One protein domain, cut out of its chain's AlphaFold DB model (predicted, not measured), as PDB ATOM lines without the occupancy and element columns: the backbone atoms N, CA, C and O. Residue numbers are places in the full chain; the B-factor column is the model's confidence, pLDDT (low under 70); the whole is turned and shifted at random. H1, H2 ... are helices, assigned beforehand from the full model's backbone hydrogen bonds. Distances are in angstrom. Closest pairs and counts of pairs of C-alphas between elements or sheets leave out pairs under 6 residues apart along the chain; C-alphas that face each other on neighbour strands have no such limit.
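AT A GLANCE: This is residues 754 to 854 of the 857 residues of an uncharacterized protein of Tigriopus californicus (UniProt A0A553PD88). Four helices make a compact body, in which H1 and H3 both pack on H4 and H2 lies across the end where H1 and H4 finish; from this body a long tail sticks out, residues 831 to 854, with the two short helices H5 and H6. The body without this tail spans 28 by 27 by 23 A, and the tail makes much of the length of the whole. The printed part has 101 residues with six named helices, H1 to H6 in that order, and no named strand; its class is all helix. The whole is only just loose, close to compact, with a radius of gyration of the C-alphas of 15.6 A, and its outline is elongated, spanning 53 by 28 by 25 A.

IN THESE COORDINATES: H1, residues 754 to 769, begins at C-alpha 754 (-21.660, 31.411, -7.843) and is 22.7 A long. H2 is residues 771 to 780, 13.4 A, and H3 is residues 783 to 793, 15.5 A. H4, residues 799 to 813, is 20.9 A long and ends at C-alpha 813 (2.744, 18.566, -4.364). H5 is residues 840 to 844, 8.0 A. H6, residues 849 to 854, is 9.7 A long and ends at C-alpha 854 (-24.767, 0.758, 18.157).

HOW THE PARTS SIT: H4 is the hub, touching three helices. H1 and H4 touch at a shallow tilt of 28 degrees, the same way; their closest C-alphas, of Leu 757 and Val 800, are 5.2 A apart. H3 and H4 form a helical hairpin at a steep tilt of 40 degrees, opposite ways, with the closest C-alphas, of Leu 791 and His 801, 5.7 A apart. H2 touches H4 about perpendicular, at 81 degrees, where H4 takes part with residues 810 to 811 alone; the closest C-alphas, of Cys 775 and Leu 811, are 5.7 A apart. H1 and H2 touch only at the corner by their link, with the C-alphas of Cys 767 and Tyr 774 closest at 5.2 A. H1 and H3 are only just apart, at 8.4 A. H5 and H6 touch no helix. Every O i to N i+4 pair is within hydrogen-bond range in H1, H3 and H4; H2 has 5 of 6, H5 0 of 1 with 0 of 2 O i to N i+3 pairs, and H6 0 of 2 with 1 of 3.

THE WHOLE: The farthest C-alphas, of Asn 824 and Leu 854, are 54.4 A apart. The printed part has no cut. The link from H4 to H5, residues 814 to 839, is long; the others are tight. The mean pLDDT of the printed part is 73.2, and residues 822 to 854 are under 70.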
ATOM      1  N   ALA A 754     -21.233  32.002  -9.112       91.12
ATOM      2  CA  ALA A 754     -21.660  31.411  -7.843       91.12
ATOM      3  C   ALA A 754     -21.601  29.868  -7.850       91.12
ATOM      4  O   ALA A 754     -21.137  29.258  -6.884       91.12
ATOM      5  N   VAL A 755     -22.009  29.239  -8.959       92.88
ATOM      6  CA  VAL A 755     -21.969  27.777  -9.148       92.88
ATOM      7  C   VAL A 755     -20.520  27.281  -9.212       92.88
ATOM      8  O   VAL A 755     -20.154  26.346  -8.496       92.88
ATOM      9  N   GLN A 756     -19.675  27.954 -10.002       93.69
ATOM     10  CA  GLN A 756     -18.243  27.651 -10.089       93.69
ATOM     11  C   GLN A 756     -17.543  27.836  -8.733       93.69
ATOM     12  O   GLN A 756     -16.702  27.018  -8.358       93.69
ATOM     13  N   LEU A 757     -17.895  28.885  -7.980       92.00
ATOM     14  CA  LEU A 757     -17.329  29.186  -6.664       92.00
ATOM     15  C   LEU A 757     -17.625  28.074  -5.656       92.00
ATOM     16  O   LEU A 757     -16.693  27.610  -4.999       92.00
ATOM     17  N   TRP A 758     -18.877  27.610  -5.577       91.75
ATOM     18  CA  TRP A 758     -19.242  26.481  -4.720       91.75
ATOM     19  C   TRP A 758     -18.475  25.209  -5.092       91.75
ATOM     20  O   TRP A 758     -17.801  24.622  -4.243       91.75
ATOM     21  N   ALA A 759     -18.517  24.811  -6.368       92.62
ATOM     22  CA  ALA A 759     -17.905  23.563  -6.816       92.62
ATOM     23  C   ALA A 759     -16.379  23.559  -6.610       92.62
ATOM     24  O   ALA A 759     -15.819  22.588  -6.101       92.62
ATOM     25  N   THR A 760     -15.709  24.670  -6.929       92.44
ATOM     26  CA  THR A 760     -14.254  24.802  -6.748       92.44
ATOM     27  C   THR A 760     -13.875  24.827  -5.263       92.44
ATOM     28  O   THR A 760     -12.868  24.231  -4.880       92.44
ATOM     29  N   TRP A 761     -14.678  25.467  -4.400       91.19
ATOM     30  CA  TRP A 761     -14.453  25.462  -2.949       91.19
ATOM     31  C   TRP A 761     -14.584  24.052  -2.357       91.19
ATOM     32  O   TRP A 761     -13.700  23.628  -1.610       91.19
ATOM     33  N   ALA A 762     -15.621  23.300  -2.741       88.75
ATOM     34  CA  ALA A 762     -15.860  21.945  -2.244       88.75
ATOM     35  C   ALA A 762     -14.715  20.985  -2.615       88.75
ATOM     36  O   ALA A 762     -14.180  20.289  -1.749       88.75
ATOM     37  N   VAL A 763     -14.263  21.010  -3.877       91.62
ATOM     38  CA  VAL A 763     -13.115  20.209  -4.342       91.62
ATOM     39  C   VAL A 763     -11.820  20.624  -3.630       91.62
ATOM     40  O   VAL A 763     -11.052  19.761  -3.198       91.62
ATOM     41  N   HIS A 764     -11.583  21.930  -3.452       91.56
ATOM     42  CA  HIS A 764     -10.425  22.455  -2.723       91.56
ATOM     43  C   HIS A 764     -10.392  22.001  -1.258       91.56
ATOM     44  O   HIS A 764      -9.334  21.597  -0.767       91.56
ATOM     45  N   HIS A 765     -11.530  22.036  -0.563       87.12
ATOM     46  CA  HIS A 765     -11.628  21.620   0.834       87.12
ATOM     47  C   HIS A 765     -11.149  20.172   1.016       87.12
ATOM     48  O   HIS A 765     -10.151  19.931   1.695       87.12
ATOM     49  N   VAL A 766     -11.765  19.204   0.338       87.94
ATOM     50  CA  VAL A 766     -11.399  17.791   0.528       87.94
ATOM     51  C   VAL A 766      -9.990  17.463   0.014       87.94
ATOM     52  O   VAL A 766      -9.271  16.691   0.651       87.94
ATOM     53  N   CYS A 767      -9.528  18.102  -1.071       89.69
ATOM     54  CA  CYS A 767      -8.165  17.908  -1.576       89.69
ATOM     55  C   CYS A 767      -7.087  18.452  -0.628       89.69
ATOM     56  O   CYS A 767      -5.999  17.887  -0.574       89.69
ATOM     57  N   THR A 768      -7.372  19.508   0.141       87.44
ATOM     58  CA  THR A 768      -6.429  20.031   1.146       87.44
ATOM     59  C   THR A 768      -6.470  19.242   2.457       87.44
ATOM     60  O   THR A 768      -5.425  19.064   3.081       87.44
ATOM     61  N   LYS A 769      -7.635  18.714   2.863       86.94
ATOM     62  CA  LYS A 769      -7.788  17.955   4.122       86.94
ATOM     63  C   LYS A 769      -7.359  16.500   4.039       86.94
ATOM     64  O   LYS A 769      -6.628  16.035   4.910       86.94
ATOM     65  N   ASN A 770      -7.725  15.798   2.972       87.12
ATOM     66  CA  ASN A 770      -7.330  14.407   2.765       87.12
ATOM     67  C   ASN A 770      -6.725  14.202   1.363       87.12
ATOM     68  O   ASN A 770      -7.253  13.456   0.527       87.12
ATOM     69  N   PRO A 771      -5.576  14.854   1.088       87.69
ATOM     70  CA  PRO A 771      -4.945  14.850  -0.230       87.69
ATOM     71  C   PRO A 771      -4.616  13.447  -0.743       87.69
ATOM     72  O   PRO A 771      -4.679  13.200  -1.942       87.69
ATOM     73  N   ARG A 772      -4.279  12.499   0.144       87.44
ATOM     74  CA  ARG A 772      -3.928  11.127  -0.263       87.44
ATOM     75  C   ARG A 772      -5.083  10.421  -0.973       87.44
ATOM     76  O   ARG A 772      -4.837   9.723  -1.950       87.44
ATOM     77  N   ARG A 773      -6.316  10.611  -0.492       88.56
ATOM     78  CA  ARG A 773      -7.531  10.064  -1.107       88.56
ATOM     79  C   ARG A 773      -7.944  10.900  -2.315       88.56
ATOM     80  O   ARG A 773      -8.052  10.381  -3.425       88.56
ATOM     81  N   TYR A 774      -8.157  12.197  -2.108       92.31
ATOM     82  CA  TYR A 774      -8.870  13.014  -3.087       92.31
ATOM     83  C   TYR A 774      -8.013  13.497  -4.253       92.31
ATOM     84  O   TYR A 774      -8.524  13.539  -5.367       92.31
ATOM     85  N   CYS A 775      -6.713  13.763  -4.078       92.44
ATOM     86  CA  CYS A 775      -5.858  14.133  -5.213       92.44
ATOM     87  C   CYS A 775      -5.699  12.973  -6.216       92.44
ATOM     88  O   CYS A 775      -5.702  13.210  -7.424       92.44
ATOM     89  N   SER A 776      -5.626  11.722  -5.734       91.25
ATOM     90  CA  SER A 776      -5.608  10.537  -6.608       91.25
ATOM     91  C   SER A 776      -6.944  10.375  -7.334       91.25
ATOM     92  O   SER A 776      -6.973  10.346  -8.561       91.25
ATOM     93  N   MET A 777      -8.057  10.402  -6.592       92.62
ATOM     94  CA  MET A 777      -9.414  10.299  -7.144       92.62
ATOM     95  C   MET A 777      -9.711  11.378  -8.198       92.62
ATOM     96  O   MET A 777     -10.230  11.072  -9.269       92.62
ATOM     97  N   LEU A 778      -9.361  12.637  -7.920       93.31
ATOM     98  CA  LEU A 778      -9.583  13.771  -8.817       93.31
ATOM     99  C   LEU A 778      -8.789  13.622 -10.121       93.31
ATOM    100  O   LEU A 778      -9.330  13.868 -11.198       93.31
ATOM    101  N   LYS A 779      -7.538  13.151 -10.039       91.50
ATOM    102  CA  LYS A 779      -6.718  12.825 -11.212       91.50
ATOM    103  C   LYS A 779      -7.310  11.665 -12.013       91.50
ATOM    104  O   LYS A 779      -7.477  11.785 -13.220       91.50
ATOM    105  N   GLU A 780      -7.607  10.546 -11.356       92.25
ATOM    106  CA  GLU A 780      -8.109   9.318 -11.991       92.25
ATOM    107  C   GLU A 780      -9.443   9.526 -12.720       92.25
ATOM    108  O   GLU A 780      -9.734   8.833 -13.692       92.25
ATOM    109  N   GLN A 781     -10.243  10.495 -12.271       92.94
ATOM    110  CA  GLN A 781     -11.539  10.827 -12.859       92.94
ATOM    111  C   GLN A 781     -11.472  11.933 -13.933       92.94
ATOM    112  O   GLN A 781     -12.510  12.247 -14.509       92.94
ATOM    113  N   GLY A 782     -10.290  12.484 -14.247       92.00
ATOM    114  CA  GLY A 782     -10.114  13.530 -15.272       92.00
ATOM    115  C   GLY A 782     -10.426  14.956 -14.798       92.00
ATOM    116  O   GLY A 782     -10.714  15.839 -15.602       92.00
ATOM    117  N   GLY A 783     -10.404  15.200 -13.484       91.56
ATOM    118  CA  GLY A 783     -10.648  16.525 -12.908       91.56
ATOM    119  C   GLY A 783      -9.477  17.498 -13.062       91.56
ATOM    120  O   GLY A 783      -9.673  18.705 -12.950       91.56
ATOM    121  N   SER A 784      -8.268  17.003 -13.350       90.00
ATOM    122  CA  SER A 784      -7.095  17.849 -13.617       90.00
ATOM    123  C   SER A 784      -7.320  18.729 -14.849       90.00
ATOM    124  O   SER A 784      -7.058  19.928 -14.818       90.00
ATOM    125  N   GLU A 785      -7.849  18.140 -15.918       90.56
ATOM    126  CA  GLU A 785      -8.184  18.796 -17.177       90.56
ATOM    127  C   GLU A 785      -9.268  19.864 -16.967       90.56
ATOM    128  O   GLU A 785      -9.092  21.005 -17.389       90.56
ATOM    129  N   VAL A 786     -10.330  19.525 -16.227       92.06
ATOM    130  CA  VAL A 786     -11.447  20.436 -15.908       92.06
ATOM    131  C   VAL A 786     -10.960  21.685 -15.164       92.06
ATOM    132  O   VAL A 786     -11.331  22.801 -15.521       92.06
ATOM    133  N   ILE A 787     -10.089  21.524 -14.164       91.88
ATOM    134  CA  ILE A 787      -9.561  22.651 -13.378       91.88
ATOM    135  C   ILE A 787      -8.577  23.492 -14.206       91.88
ATOM    136  O   ILE A 787      -8.544  24.715 -14.068       91.88
ATOM    137  N   LEU A 788      -7.801  22.871 -15.101       90.12
ATOM    138  CA  LEU A 788      -6.927  23.597 -16.027       90.12
ATOM    139  C   LEU A 788      -7.707  24.409 -17.062       90.12
ATOM    140  O   LEU A 788      -7.251  25.487 -17.438       90.12
ATOM    141  N   ASP A 789      -8.854  23.923 -17.529       89.44
ATOM    142  CA  ASP A 789      -9.723  24.685 -18.425       89.44
ATOM    143  C   ASP A 789     -10.438  25.822 -17.681       89.44
ATOM    144  O   ASP A 789     -10.423  26.953 -18.170       89.44
ATOM    145  N   LEU A 790     -10.914  25.581 -16.452       88.88
ATOM    146  CA  LEU A 790     -11.459  26.625 -15.575       88.88
ATOM    147  C   LEU A 790     -10.445  27.756 -15.318       88.88
ATOM    148  O   LEU A 790     -10.802  28.930 -15.412       88.88
ATOM    149  N   LEU A 791      -9.170  27.426 -15.070       88.12
ATOM    150  CA  LEU A 791      -8.089  28.411 -14.903       88.12
ATOM    151  C   LEU A 791      -7.817  29.253 -16.156       88.12
ATOM    152  O   LEU A 791      -7.436  30.412 -16.031       88.12
ATOM    153  N   LYS A 792      -8.007  28.703 -17.361       86.38
ATOM    154  CA  LYS A 792      -7.851  29.467 -18.613       86.38
ATOM    155  C   LYS A 792      -9.013  30.434 -18.848       86.38
ATOM    156  O   LYS A 792      -8.824  31.430 -19.541       86.38
ATOM    157  N   SER A 793     -10.205  30.114 -18.338       83.06
ATOM    158  CA  SER A 793     -11.431  30.890 -18.564       83.06
ATOM    159  C   SER A 793     -11.766  31.902 -17.467       83.06
ATOM    160  O   SER A 793     -12.375  32.928 -17.763       83.06
ATOM    161  N   ALA A 794     -11.426  31.611 -16.210       79.06
ATOM    162  CA  ALA A 794     -11.783  32.454 -15.073       79.06
ATOM    163  C   ALA A 794     -10.886  33.700 -15.001       79.06
ATOM    164  O   ALA A 794      -9.684  33.622 -15.244       79.06
ATOM    165  N   ASP A 795     -11.455  34.844 -14.610       79.25
ATOM    166  CA  ASP A 795     -10.671  36.057 -14.349       79.25
ATOM    167  C   ASP A 795      -9.672  35.790 -13.197       79.25
ATOM    168  O   ASP A 795     -10.106  35.399 -12.103       79.25
ATOM    169  N   PRO A 796      -8.353  36.010 -13.400       79.00
ATOM    170  CA  PRO A 796      -7.318  35.827 -12.380       79.00
ATOM    171  C   PRO A 796      -7.532  36.576 -11.059       79.00
ATOM    172  O   PRO A 796      -6.916  36.219 -10.057       79.00
ATOM    173  N   GLN A 797      -8.382  37.608 -11.028       75.12
ATOM    174  CA  GLN A 797      -8.723  38.348  -9.805       75.12
ATOM    175  C   GLN A 797      -9.809  37.663  -8.956       75.12
ATOM    176  O   GLN A 797     -10.085  38.099  -7.840       75.12
ATOM    177  N   THR A 798     -10.434  36.590  -9.452       86.88
ATOM    178  CA  THR A 798     -11.559  35.925  -8.778       86.88
ATOM    179  C   THR A 798     -11.133  34.866  -7.759       86.88
ATOM    180  O   THR A 798     -10.111  34.188  -7.899       86.88
ATOM    181  N   ARG A 799     -11.986  34.639  -6.747       88.88
ATOM    182  CA  ARG A 799     -11.800  33.558  -5.758       88.88
ATOM    183  C   ARG A 799     -11.856  32.170  -6.409       88.88
ATOM    184  O   ARG A 799     -11.147  31.279  -5.953       88.88
ATOM    185  N   VAL A 800     -12.619  32.004  -7.496       89.81
ATOM    186  CA  VAL A 800     -12.646  30.780  -8.322       89.81
ATOM    187  C   VAL A 800     -11.256  30.463  -8.874       89.81
ATOM    188  O   VAL A 800     -10.730  29.387  -8.592       89.81
ATOM    189  N   HIS A 801     -10.618  31.406  -9.578       90.88
ATOM    190  CA  HIS A 801      -9.270  31.204 -10.119       90.88
ATOM    191  C   HIS A 801      -8.251  30.911  -9.001       90.88
ATOM    192  O   HIS A 801      -7.457  29.978  -9.111       90.88
ATOM    193  N   ALA A 802      -8.305  31.647  -7.886       89.25
ATOM    194  CA  ALA A 802      -7.407  31.431  -6.748       89.25
ATOM    195  C   ALA A 802      -7.564  30.042  -6.089       89.25
ATOM    196  O   ALA A 802      -6.567  29.426  -5.708       89.25
ATOM    197  N   LEU A 803      -8.793  29.526  -5.958       91.12
ATOM    198  CA  LEU A 803      -9.053  28.178  -5.434       91.12
ATOM    199  C   LEU A 803      -8.621  27.091  -6.427       91.12
ATOM    200  O   LEU A 803      -7.971  26.126  -6.025       91.12
ATOM    201  N   ALA A 804      -8.911  27.272  -7.717       91.62
ATOM    202  CA  ALA A 804      -8.487  26.362  -8.777       91.62
ATOM    203  C   ALA A 804      -6.953  26.229  -8.821       91.62
ATOM    204  O   ALA A 804      -6.423  25.117  -8.850       91.62
ATOM    205  N   GLU A 805      -6.222  27.343  -8.707       90.12
ATOM    206  CA  GLU A 805      -4.757  27.347  -8.659       90.12
ATOM    207  C   GLU A 805      -4.222  26.571  -7.442       90.12
ATOM    208  O   GLU A 805      -3.272  25.794  -7.564       90.12
ATOM    209  N   ARG A 806      -4.857  26.720  -6.269       90.81
ATOM    210  CA  ARG A 806      -4.519  25.953  -5.056       90.81
ATOM    211  C   ARG A 806      -4.732  24.448  -5.241       90.81
ATOM    212  O   ARG A 806      -3.872  23.677  -4.818       90.81
ATOM    213  N   ILE A 807      -5.796  24.018  -5.928       91.94
ATOM    214  CA  ILE A 807      -6.010  22.590  -6.230       91.94
ATOM    215  C   ILE A 807      -4.908  22.057  -7.160       91.94
ATOM    216  O   ILE A 807      -4.332  21.009  -6.871       91.94
ATOM    217  N   ILE A 808      -4.555  22.780  -8.233       90.81
ATOM    218  CA  ILE A 808      -3.449  22.384  -9.128       90.81
ATOM    219  C   ILE A 808      -2.131  22.260  -8.351       90.81
ATOM    220  O   ILE A 808      -1.394  21.291  -8.546       90.81
ATOM    221  N   ARG A 809      -1.835  23.200  -7.443       88.81
ATOM    222  CA  ARG A 809      -0.639  23.145  -6.588       88.81
ATOM    223  C   ARG A 809      -0.620  21.893  -5.716       88.81
ATOM    224  O   ARG A 809       0.403  21.217  -5.699       88.81
ATOM    225  N   GLU A 810      -1.718  21.543  -5.046       89.56
ATOM    226  CA  GLU A 810      -1.769  20.309  -4.248       89.56
ATOM    227  C   GLU A 810      -1.649  19.052  -5.118       89.56
ATOM    228  O   GLU A 810      -0.877  18.152  -4.789       89.56
ATOM    229  N   LEU A 811      -2.288  19.013  -6.292       89.12
ATOM    230  CA  LEU A 811      -2.096  17.922  -7.251       89.12
ATOM    231  C   LEU A 811      -0.619  17.777  -7.670       89.12
ATOM    232  O   LEU A 811      -0.139  16.653  -7.815       89.12
ATOM    233  N   VAL A 812       0.135  18.869  -7.811       87.62
ATOM    234  CA  VAL A 812       1.587  18.818  -8.066       87.62
ATOM    235  C   VAL A 812       2.372  18.369  -6.824       87.62
ATOM    236  O   VAL A 812       3.209  17.474  -6.927       87.62
ATOM    237  N   ILE A 813       2.074  18.909  -5.637       87.06
ATOM    238  CA  ILE A 813       2.744  18.566  -4.364       87.06
ATOM    239  C   ILE A 813       2.591  17.075  -4.022       87.06
ATOM    240  O   ILE A 813       3.525  16.467  -3.498       87.06
ATOM    241  N   LYS A 814       1.443  16.454  -4.328       87.06
ATOM    242  CA  LYS A 814       1.212  15.011  -4.110       87.06
ATOM    243  C   LYS A 814       1.677  14.121  -5.271       87.06
ATOM    244  O   LYS A 814       1.426  12.920  -5.242       87.06
ATOM    245  N   GLY A 815       2.343  14.672  -6.290       85.00
ATOM    246  CA  GLY A 815       2.815  13.915  -7.457       85.00
ATOM    247  C   GLY A 815       1.699  13.440  -8.398       85.00
ATOM    248  O   GLY A 815       1.926  12.597  -9.268       85.00
ATOM    249  N   CYS A 816       0.486  13.974  -8.254       85.44
ATOM    250  CA  CYS A 816      -0.624  13.704  -9.159       85.44
ATOM    251  C   CYS A 816      -0.432  14.427 -10.509       85.44
ATOM    252  O   CYS A 816      -0.796  13.860 -11.538       85.44
ATOM    253  N   MET A 817       0.228  15.590 -10.541       84.50
ATOM    254  CA  MET A 817       0.606  16.309 -11.770       84.50
ATOM    255  C   MET A 817       2.087  16.731 -11.815       84.50
ATOM    256  O   MET A 817       2.724  16.852 -10.768       84.50
ATOM    257  N   PRO A 818       2.656  16.960 -13.016       80.25
ATOM    258  CA  PRO A 818       4.026  17.444 -13.170       80.25
ATOM    259  C   PRO A 818       4.148  18.956 -12.913       80.25
ATOM    260  O   PRO A 818       3.256  19.735 -13.239       80.25
ATOM    261  N   LEU A 819       5.316  19.392 -12.425       75.69
ATOM    262  CA  LEU A 819       5.662  20.811 -12.212       75.69
ATOM    263  C   LEU A 819       5.568  21.681 -13.481       75.69
ATOM    264  O   LEU A 819       5.357  22.886 -13.380       75.69
ATOM    265  N   SER A 820       5.669  21.078 -14.670       74.81
ATOM    266  CA  SER A 820       5.579  21.756 -15.973       74.81
ATOM    267  C   SER A 820       4.215  22.389 -16.276       74.81
ATOM    268  O   SER A 820       4.064  23.033 -17.310       74.81
ATOM    269  N   VAL A 821       3.216  22.187 -15.413       72.56
ATOM    270  CA  VAL A 821       1.910  22.860 -15.484       72.56
ATOM    271  C   VAL A 821       2.023  24.356 -15.146       72.56
ATOM    272  O   VAL A 821       1.240  25.155 -15.656       72.56
ATOM    273  N   PHE A 822       3.018  24.767 -14.350       69.94
ATOM    274  CA  PHE A 822       3.294  26.179 -14.074       69.94
ATOM    275  C   PHE A 822       4.302  26.745 -15.080       69.94
ATOM    276  O   PHE A 822       5.387  26.193 -15.256       69.94
ATOM    277  N   ALA A 823       3.977  27.889 -15.693       58.34
ATOM    278  CA  ALA A 823       4.757  28.490 -16.785       58.34
ATOM    279  C   ALA A 823       6.233  28.798 -16.442       58.34
ATOM    280  O   ALA A 823       7.066  28.852 -17.343       58.34
ATOM    281  N   ASN A 824       6.558  28.960 -15.154       57.19
ATOM    282  CA  ASN A 824       7.912  29.248 -14.670       57.19
ATOM    283  C   ASN A 824       8.643  28.015 -14.096       57.19
ATOM    284  O   ASN A 824       9.777  28.146 -13.650       57.19
ATOM    285  N   GLY A 825       8.013  26.834 -14.051       53.53
ATOM    286  CA  GLY A 825       8.587  25.616 -13.452       53.53
ATOM    287  C   GLY A 825       8.715  25.618 -11.919       53.53
ATOM    288  O   GLY A 825       9.150  24.622 -11.345       53.53
ATOM    289  N   GLU A 826       8.308  26.701 -11.254       54.78
ATOM    290  CA  GLU A 826       8.334  26.874  -9.799       54.78
ATOM    291  C   GLU A 826       6.910  26.906  -9.218       54.78
ATOM    292  O   GLU A 826       5.988  27.458  -9.824       54.78
ATOM    293  N   LEU A 827       6.733  26.350  -8.013       59.91
ATOM    294  CA  LEU A 827       5.515  26.536  -7.216       59.91
ATOM    295  C   LEU A 827       5.448  28.008  -6.765       59.91
ATOM    296  O   LEU A 827       6.376  28.454  -6.086       59.91
ATOM    297  N   PRO A 828       4.398  28.787  -7.095       58.38
ATOM    298  CA  PRO A 828       4.414  30.214  -6.788       58.38
ATOM    299  C   PRO A 828       4.273  30.476  -5.277       58.38
ATOM    300  O   PRO A 828       3.666  29.694  -4.547       58.38
ATOM    301  N   ASN A 829       4.810  31.594  -4.781       47.97
ATOM    302  CA  ASN A 829       4.887  31.840  -3.334       47.97
ATOM    303  C   ASN A 829       3.515  31.922  -2.631       47.97
ATOM    304  O   ASN A 829       2.535  32.441  -3.168       47.97
ATOM    305  N   HIS A 830       3.475  31.417  -1.396       45.56
ATOM    306  CA  HIS A 830       2.297  31.389  -0.531       45.56
ATOM    307  C   HIS A 830       1.990  32.797   0.011       45.56
ATOM    308  O   HIS A 830       2.760  33.333   0.806       45.56
ATOM    309  N   ARG A 831       0.853  33.396  -0.369       41.97
ATOM    310  CA  ARG A 831       0.259  34.489   0.422       41.97
ATOM    311  C   ARG A 831      -0.576  33.845   1.522       41.97
ATOM    312  O   ARG A 831      -1.586  33.212   1.230       41.97
ATOM    313  N   GLY A 832      -0.076  33.913   2.753       38.47
ATOM    314  CA  GLY A 832      -0.741  33.329   3.912       38.47
ATOM    315  C   GLY A 832      -1.887  34.200   4.400       38.47
ATOM    316  O   GLY A 832      -1.631  35.197   5.063       38.47
ATOM    317  N   ASP A 833      -3.111  33.761   4.120       37.28
ATOM    318  CA  ASP A 833      -4.309  34.107   4.888       37.28
ATOM    319  C   ASP A 833      -4.797  32.822   5.578       37.28
ATOM    320  O   ASP A 833      -5.713  32.144   5.111       37.28
ATOM    321  N   GLU A 834      -4.120  32.443   6.664       40.41
ATOM    322  CA  GLU A 834      -4.614  31.438   7.612       40.41
ATOM    323  C   GLU A 834      -5.421  32.138   8.710       40.41
ATOM    324  O   GLU A 834      -4.960  32.317   9.837       40.41
ATOM    325  N   ASP A 835      -6.641  32.556   8.376       38.69
ATOM    326  CA  ASP A 835      -7.580  33.108   9.354       38.69
ATOM    327  C   ASP A 835      -8.256  31.967  10.141       38.69
ATOM    328  O   ASP A 835      -9.404  31.588   9.895       38.69
ATOM    329  N   GLN A 836      -7.484  31.355  11.045       40.91
ATOM    330  CA  GLN A 836      -7.921  30.247  11.893       40.91
ATOM    331  C   GLN A 836      -8.864  30.748  13.001       40.91
ATOM    332  O   GLN A 836      -8.424  31.276  14.022       40.91
ATOM    333  N   GLY A 837     -10.165  30.525  12.828       37.03
ATOM    334  CA  GLY A 837     -11.189  30.703  13.859       37.03
ATOM    335  C   GLY A 837     -12.250  29.612  13.746       37.03
ATOM    336  O   GLY A 837     -12.390  29.016  12.680       37.03
ATOM    337  N   ASP A 838     -12.955  29.334  14.841       36.84
ATOM    338  CA  ASP A 838     -14.035  28.341  14.850       36.84
ATOM    339  C   ASP A 838     -15.245  28.867  14.049       36.84
ATOM    340  O   ASP A 838     -15.534  30.067  14.061       36.84
ATOM    341  N   ASP A 839     -15.892  27.978  13.291       46.12
ATOM    342  CA  ASP A 839     -16.806  28.319  12.188       46.12
ATOM    343  C   ASP A 839     -18.195  27.686  12.423       46.12
ATOM    344  O   ASP A 839     -18.251  26.475  12.655       46.12
ATOM    345  N   PRO A 840     -19.318  28.433  12.325       40.06
ATOM    346  CA  PRO A 840     -20.668  27.856  12.401       40.06
ATOM    347  C   PRO A 840     -20.950  26.762  11.352       40.06
ATOM    348  O   PRO A 840     -21.877  25.974  11.529       40.06
ATOM    349  N   ALA A 841     -20.155  26.650  10.281       40.78
ATOM    350  CA  ALA A 841     -20.239  25.530   9.341       40.78
ATOM    351  C   ALA A 841     -19.831  24.168   9.951       40.78
ATOM    352  O   ALA A 841     -20.190  23.129   9.395       40.78
ATOM    353  N   GLN A 842     -19.101  24.139  11.077       37.44
ATOM    354  CA  GLN A 842     -18.691  22.886  11.728       37.44
ATOM    355  C   GLN A 842     -19.864  22.137  12.381       37.44
ATOM    356  O   GLN A 842     -19.838  20.908  12.422       37.44
ATOM    357  N   ASP A 843     -20.905  22.843  12.830       34.69
ATOM    358  CA  ASP A 843     -22.006  22.248  13.602       34.69
ATOM    359  C   ASP A 843     -22.961  21.374  12.759       34.69
ATOM    360  O   ASP A 843     -23.687  20.549  13.311       34.69
ATOM    361  N   PHE A 844     -22.951  21.499  11.423       38.28
ATOM    362  CA  PHE A 844     -23.938  20.849  10.538       38.28
ATOM    363  C   PHE A 844     -23.480  19.551   9.845       38.28
ATOM    364  O   PHE A 844     -24.318  18.797   9.343       38.28
ATOM    365  N   PHE A 845     -22.175  19.264   9.808       37.16
ATOM    366  CA  PHE A 845     -21.601  18.188   8.976       37.16
ATOM    367  C   PHE A 845     -20.988  17.015   9.766       37.16
ATOM    368  O   PHE A 845     -20.308  16.161   9.200       37.16
ATOM    369  N   MET A 846     -21.259  16.925  11.070       28.44
ATOM    370  CA  MET A 846     -20.788  15.839  11.945       28.44
ATOM    371  C   MET A 846     -21.501  14.500  11.660       28.44
ATOM    372  O   MET A 846     -22.431  14.097  12.357       28.44
ATOM    373  N   ALA A 847     -21.037  13.772  10.642       34.44
ATOM    374  CA  ALA A 847     -21.581  12.480  10.213       34.44
ATOM    375  C   ALA A 847     -21.069  11.253  11.018       34.44
ATOM    376  O   ALA A 847     -20.958  10.161  10.467       34.44
ATOM    377  N   GLU A 848     -20.772  11.404  12.318       33.97
ATOM    378  CA  GLU A 848     -20.291  10.307  13.191       33.97
ATOM    379  C   GLU A 848     -21.327   9.768  14.207       33.97
ATOM    380  O   GLU A 848     -21.077   8.742  14.842       33.97
ATOM    381  N   GLU A 849     -22.512  10.384  14.355       37.03
ATOM    382  CA  GLU A 849     -23.513   9.942  15.356       37.03
ATOM    383  C   GLU A 849     -23.971   8.480  15.190       37.03
ATOM    384  O   GLU A 849     -24.212   7.789  16.186       37.03
ATOM    385  N   ASP A 850     -24.080   7.989  13.951       37.69
ATOM    386  CA  ASP A 850     -24.623   6.655  13.655       37.69
ATOM    387  C   ASP A 850     -23.742   5.518  14.239       37.69
ATOM    388  O   ASP A 850     -24.244   4.424  14.500       37.69
ATOM    389  N   ILE A 851     -22.452   5.779  14.511       35.22
ATOM    390  CA  ILE A 851     -21.491   4.801  15.063       35.22
ATOM    391  C   ILE A 851     -21.698   4.602  16.574       35.22
ATOM    392  O   ILE A 851     -21.710   3.473  17.071       35.22
ATOM    393  N   LEU A 852     -21.905   5.686  17.330       29.33
ATOM    394  CA  LEU A 852     -22.062   5.618  18.790       29.33
ATOM    395  C   LEU A 852     -23.373   4.930  19.204       29.33
ATOM    396  O   LEU A 852     -23.427   4.268  20.246       29.33
ATOM    397  N   ALA A 853     -24.413   5.018  18.372       32.47
ATOM    398  CA  ALA A 853     -25.745   4.485  18.656       32.47
ATOM    399  C   ALA A 853     -25.835   2.939  18.674       32.47
ATOM    400  O   ALA A 853     -26.772   2.385  19.255       32.47
ATOM    401  N   LEU A 854     -24.856   2.227  18.095       31.44
ATOM    402  CA  LEU A 854     -24.767   0.758  18.157       31.44
ATOM    403  C   LEU A 854     -24.197   0.230  19.483       31.44
ATOM    404  O   LEU A 854     -24.345  -0.954  19.779       31.44
TER     405      LEU A 854